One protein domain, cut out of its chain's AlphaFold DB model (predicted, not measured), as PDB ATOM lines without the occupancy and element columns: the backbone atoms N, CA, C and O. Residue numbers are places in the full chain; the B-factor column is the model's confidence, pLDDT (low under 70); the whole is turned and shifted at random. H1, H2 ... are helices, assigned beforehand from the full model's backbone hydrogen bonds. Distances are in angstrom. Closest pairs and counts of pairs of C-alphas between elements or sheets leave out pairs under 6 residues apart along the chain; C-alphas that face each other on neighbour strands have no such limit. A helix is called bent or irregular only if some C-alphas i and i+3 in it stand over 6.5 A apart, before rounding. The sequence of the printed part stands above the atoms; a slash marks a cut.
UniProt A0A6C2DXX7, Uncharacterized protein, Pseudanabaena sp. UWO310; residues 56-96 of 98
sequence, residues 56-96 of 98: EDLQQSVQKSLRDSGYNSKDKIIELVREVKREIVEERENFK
ATOM      1  N   GLU A  56       5.504  24.932 -27.167       81.38
ATOM      2  CA  GLU A  56       6.111  25.311 -28.433       81.38
ATOM      3  C   GLU A  56       5.346  26.456 -29.109       81.38
ATOM      4  O   GLU A  56       5.955  27.437 -29.539       81.38
ATOM      5  N   ASP A  57       4.015  26.380 -29.147       80.31
ATOM      6  CA  ASP A  57       3.158  27.409 -29.746       80.31
ATOM      7  C   ASP A  57       3.213  28.708 -28.934       80.31
ATOM      8  O   ASP A  57       3.273  29.812 -29.489       80.31
ATOM      9  N   LEU A  58       3.263  28.589 -27.603       83.06
ATOM     10  CA  LEU A  58       3.440  29.730 -26.711       83.06
ATOM     11  C   LEU A  58       4.809  30.380 -26.933       83.06
ATOM     12  O   LEU A  58       4.897  31.599 -27.084       83.06
ATOM     13  N   GLN A  59       5.873  29.577 -26.989       81.12
ATOM     14  CA  GLN A  59       7.230  30.057 -27.233       81.12
ATOM     15  C   GLN A  59       7.340  30.776 -28.579       81.12
ATOM     16  O   GLN A  59       7.896  31.872 -28.631       81.12
ATOM     17  N   GLN A  60       6.770  30.215 -29.648       85.50
ATOM     18  CA  GLN A  60       6.778  30.839 -30.972       85.50
ATOM     19  C   GLN A  60       5.995  32.154 -30.994       85.50
ATOM     20  O   GLN A  60       6.479  33.148 -31.537       85.50
ATOM     21  N   SER A  61       4.812  32.186 -30.376       84.00
ATOM     22  CA  SER A  61       3.981  33.393 -30.290       84.00
ATOM     23  C   SER A  61       4.686  34.522 -29.530       84.00
ATOM     24  O   SER A  61       4.749  35.664 -30.003       84.00
ATOM     25  N   VAL A  62       5.301  34.194 -28.389       85.94
ATOM     26  CA  VAL A  62       6.072  35.147 -27.581       85.94
ATOM     27  C   VAL A  62       7.308  35.620 -28.341       85.94
ATOM     28  O   VAL A  62       7.558  36.822 -28.422       85.94
ATOM     29  N   GLN A  63       8.061  34.707 -28.955       84.75
ATOM     30  CA  GLN A  63       9.264  35.051 -29.710       84.75
ATOM     31  C   GLN A  63       8.945  35.956 -30.906       84.75
ATOM     32  O   GLN A  63       9.666  36.924 -31.157       84.75
ATOM     33  N   LYS A  64       7.855  35.673 -31.626       87.06
ATOM     34  CA  LYS A  64       7.385  36.504 -32.735       87.06
ATOM     35  C   LYS A  64       6.998  37.901 -32.252       87.06
ATOM     36  O   LYS A  64       7.493  38.878 -32.799       87.06
ATOM     37  N   SER A  65       6.206  37.994 -31.187       87.50
ATOM     38  CA  SER A  65       5.766  39.278 -30.626       87.50
ATOM     39  C   SER A  65       6.942  40.140 -30.149       87.50
ATOM     40  O   SER A  65       6.981  41.343 -30.412       87.50
ATOM     41  N   LEU A  66       7.940  39.520 -29.505       87.00
ATOM     42  CA  LEU A  66       9.178  40.192 -29.099       87.00
ATOM     43  C   LEU A  66       9.956  40.709 -30.313       87.00
ATOM     44  O   LEU A  66      10.395  41.857 -30.321       87.00
ATOM     45  N   ARG A  67      10.091  39.891 -31.362       86.06
ATOM     46  CA  ARG A  67      10.787  40.276 -32.593       86.06
ATOM     47  C   ARG A  67      10.080  41.418 -33.324       86.06
ATOM     48  O   ARG A  67      10.760  42.366 -33.714       86.06
ATOM     49  N   ASP A  68       8.761  41.336 -33.479       89.69
ATOM     50  CA  ASP A  68       7.937  42.348 -34.155       89.69
ATOM     51  C   ASP A  68       7.978  43.691 -33.403       89.69
ATOM     52  O   ASP A  68       7.972  44.752 -34.021       89.69
ATOM     53  N   SER A  69       8.138  43.645 -32.078       86.69
ATOM     54  CA  SER A  69       8.309  44.825 -31.217       86.69
ATOM     55  C   SER A  69       9.759  45.335 -31.139       86.69
ATOM     56  O   SER A  69      10.051  46.261 -30.389       86.69
ATOM     57  N   GLY A  70      10.695  44.743 -31.891       87.19
ATOM     58  CA  GLY A  70      12.094  45.186 -31.962       87.19
ATOM     59  C   GLY A  70      13.054  44.542 -30.951       87.19
ATOM     60  O   GLY A  70      14.262  44.806 -31.015       87.19
ATOM     61  N   TYR A  71      12.569  43.645 -30.085       87.38
ATOM     62  CA  TYR A  71      13.354  42.844 -29.131       87.38
ATOM     63  C   TYR A  71      13.896  41.572 -29.799       87.38
ATOM     64  O   TYR A  71      13.596  40.440 -29.428       87.38
ATOM     65  N   ASN A  72      14.705  41.770 -30.838       86.38
ATOM     66  CA  ASN A  72      15.248  40.714 -31.693       86.38
ATOM     67  C   ASN A  72      16.576  40.104 -31.204       86.38
ATOM     68  O   ASN A  72      17.148  39.263 -31.897       86.38
ATOM     69  N   SER A  73      17.082  40.523 -30.043       88.94
ATOM     70  CA  SER A  73      18.311  39.998 -29.446       88.94
ATOM     71  C   SER A  73      18.118  39.686 -27.967       88.94
ATOM     72  O   SER A  73      17.269  40.268 -27.289       88.94
ATOM     73  N   LYS A  74      18.948  38.773 -27.458       85.88
ATOM     74  CA  LYS A  74      18.964  38.401 -26.041       85.88
ATOM     75  C   LYS A  74      19.177  39.619 -25.139       85.88
ATOM     76  O   LYS A  74      18.500  39.734 -24.125       85.88
ATOM     77  N   ASP A  75      20.063  40.531 -25.528       88.50
ATOM     78  CA  ASP A  75      20.384  41.721 -24.735       88.50
ATOM     79  C   ASP A  75      19.179  42.652 -24.599       88.50
ATOM     80  O   ASP A  75      18.831  43.042 -23.489       88.50
ATOM     81  N   LYS A  76      18.457  42.898 -25.697       83.44
ATOM     82  CA  LYS A  76      17.237  43.713 -25.679       83.44
ATOM     83  C   LYS A  76      16.124  43.084 -24.839       83.44
ATOM     84  O   LYS A  76      15.413  43.783 -24.127       83.44
ATOM     85  N   ILE A  77      15.978  41.758 -24.892       85.31
ATOM     86  CA  ILE A  77      15.013  41.038 -24.045       85.31
ATOM     87  C   ILE A  77      15.402  41.170 -22.565       85.31
ATOM     88  O   ILE A  77      14.545  41.385 -21.712       85.31
ATOM     89  N   ILE A  78      16.695  41.069 -22.244       88.56
ATOM     90  CA  ILE A  78      17.196  41.264 -20.877       88.56
ATOM     91  C   ILE A  78      16.930  42.695 -20.396       88.56
ATOM     92  O   ILE A  78      16.550  42.879 -19.238       88.56
ATOM     93  N   GLU A  79      17.114  43.699 -21.253       89.31
ATOM     94  CA  GLU A  79      16.808  45.099 -20.939       89.31
ATOM     95  C   GLU A  79      15.325  45.310 -20.644       89.31
ATOM     96  O   GLU A  79      15.009  45.855 -19.586       89.31
ATOM     97  N   LEU A  80      14.432  44.777 -21.485       88.00
ATOM     98  CA  LEU A  80      12.986  44.806 -21.252       88.00
ATOM     99  C   LEU A  80      12.620  44.189 -19.898       88.00
ATOM    100  O   LEU A  80      11.892  44.777 -19.106       88.00
ATOM    101  N   VAL A  81      13.165  43.011 -19.583       88.44
ATOM    102  CA  VAL A  81      12.894  42.348 -18.298       88.44
ATOM    103  C   VAL A  81      13.394  43.185 -17.118       88.44
ATOM    104  O   VAL A  81      12.769  43.187 -16.057       88.44
ATOM    105  N   ARG A  82      14.524  43.885 -17.260       89.06
ATOM    106  CA  ARG A  82      15.033  44.786 -16.216       89.06
ATOM    107  C   ARG A  82      14.146  46.014 -16.044       89.06
ATOM    108  O   ARG A  82      13.937  46.423 -14.910       89.06
ATOM    109  N   GLU A  83      13.648  46.577 -17.136       89.88
ATOM    110  CA  GLU A  83      12.723  47.711 -17.131       89.88
ATOM    111  C   GLU A  83      11.412  47.355 -16.434       89.88
ATOM    112  O   GLU A  83      11.094  47.970 -15.422       89.88
ATOM    113  N   VAL A  84      10.765  46.265 -16.850       88.06
ATOM    114  CA  VAL A  84       9.537  45.759 -16.216       88.06
ATOM    115  C   VAL A  84       9.752  45.476 -14.727       88.06
ATOM    116  O   VAL A  84       8.906  45.782 -13.893       88.06
ATOM    117  N   LYS A  85      10.907  44.911 -14.342       88.94
ATOM    118  CA  LYS A  85      11.228  44.693 -12.921       88.94
ATOM    119  C   LYS A  85      11.346  45.995 -12.134       88.94
ATOM    120  O   LYS A  85      10.954  46.002 -10.971       88.94
ATOM    121  N   ARG A  86      11.918  47.050 -12.722       89.19
ATOM    122  CA  ARG A  86      12.000  48.365 -12.073       89.19
ATOM    123  C   ARG A  86      10.612  48.966 -11.913       89.19
ATOM    124  O   ARG A  86      10.267  49.318 -10.796       89.19
ATOM    125  N   GLU A  87       9.806  48.948 -12.970       89.25
ATOM    126  CA  GLU A  87       8.430  49.454 -12.962       89.25
ATOM    127  C   GLU A  87       7.577  48.770 -11.881       89.25
ATOM    128  O   GLU A  87       6.982  49.439 -11.046       89.25
ATOM    129  N   ILE A  88       7.622  47.435 -11.780       87.00
ATOM    130  CA  ILE A  88       6.900  46.688 -10.732       87.00
ATOM    131  C   ILE A  88       7.356  47.086  -9.321       87.00
ATOM    132  O   ILE A  88       6.557  47.104  -8.382       87.00
ATOM    133  N   VAL A  89       8.654  47.328  -9.129       88.50
ATOM    134  CA  VAL A  89       9.181  47.766  -7.831       88.50
ATOM    135  C   VAL A  89       8.711  49.188  -7.530       88.50
ATOM    136  O   VAL A  89       8.244  49.433  -6.424       88.50
ATOM    137  N   GLU A  90       8.765  50.092  -8.504       84.06
ATOM    138  CA  GLU A  90       8.295  51.473  -8.377       84.06
ATOM    139  C   GLU A  90       6.794  51.542  -8.074       84.06
ATOM    140  O   GLU A  90       6.400  52.242  -7.145       84.06
ATOM    141  N   GLU A  91       5.957  50.759  -8.758       81.81
ATOM    142  CA  GLU A  91       4.526  50.653  -8.457       81.81
ATOM    143  C   GLU A  91       4.274  50.147  -7.033       81.81
ATOM    144  O   GLU A  91       3.431  50.683  -6.315       81.81
ATOM    145  N   ARG A  92       5.026  49.131  -6.589       77.75
ATOM    146  CA  ARG A  92       4.899  48.579  -5.230       77.75
ATOM    147  C   ARG A  92       5.323  49.561  -4.149       77.75
ATOM    148  O   ARG A  92       4.763  49.512  -3.057       77.75
ATOM    149  N   GLU A  93       6.315  50.398  -4.419       74.69
ATOM    150  CA  GLU A  93       6.773  51.414  -3.474       74.69
ATOM    151  C   GLU A  93       5.860  52.652  -3.498       74.69
ATOM    152  O   GLU A  93       5.525  53.167  -2.433       74.69
ATOM    153  N   ASN A  94       5.330  53.048  -4.663       69.94
ATOM    154  CA  ASN A  94       4.290  54.079  -4.774       69.94
ATOM    155  C   ASN A  94       2.990  53.674  -4.069       69.94
ATOM    156  O   ASN A  94       2.353  54.512  -3.441       69.94
ATOM    157  N   PHE A  95       2.610  52.394  -4.111       58.09
ATOM    158  CA  PHE A  95       1.430  51.886  -3.402       58.09
ATOM    159  C   PHE A  95       1.643  51.745  -1.880       58.09
ATOM    160  O   PHE A  95       0.695  51.487  -1.140       58.09
ATOM    161  N   LYS A  96       2.886  51.880  -1.393       58.09
ATOM    162  CA  LYS A  96       3.244  51.811   0.035       58.09
ATOM    163  C   LYS A  96       3.457  53.175   0.694       58.09
ATOM    164  O   LYS A  96       3.627  53.208   1.914       58.09
TER     165      LYS A  96
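Overview. This is residues 56 to 96 of the 98 residues of an uncharacterized protein of Pseudanabaena sp. UWO310 (UniProt A0A6C2DXX7). Picture an L made of two helices: the long helix H2 is one arm, the shorter helix H1 is the other, and they meet near their ends at a corner where the five residues between them turn the chain. The two free ends of the L, residues 56 to 62 of H1 and residues 81 to 96, of which 81 to 94 belong to H2, stick out with no other part beside them. The printed part has 41 residues with two named helices, H1 then H2, and no named strand; its class is all helix. It is only just loose, close to extended, with a radius of gyration of the C-alphas of 13.2 A, and it is elongated, spanning 38 by 20 by 13 A.

Arrangement. Begin with H2, residues 74 to 94, and look from its first turns toward H1, residues 56 to 68. The two are close but not clearly touching, with 1 pair of C-alphas within 8 A: the closest are those of Leu 66 and Ile 77, 7.8 A apart. Their lines are about perpendicular, at 89 degrees, and their centres are 19.7 A apart. In both H1 and H2, every O i to N i+4 pair is within hydrogen-bond range.

Along the chain. Find C-alpha 74 at (18.964, 38.401, -26.041); from there H2 runs 30.2 A to C-alpha 94 at (4.290, 54.079, -4.774). H1 begins at C-alpha 56, at (6.111, 25.311, -28.433), and its last C-alpha, that of Asp 68, is 18.1 A away. Neither helix is bent.

Size, cuts and confidence. The two C-alphas farthest apart are those of Glu 56 and Lys 96, at 39.0 A. The printed part has no cut, and the link from H1 to H2 is tight. Look in the B-factor column for a mean pLDDT of 84.2 over the printed part; residues 94 to 96 are under 70.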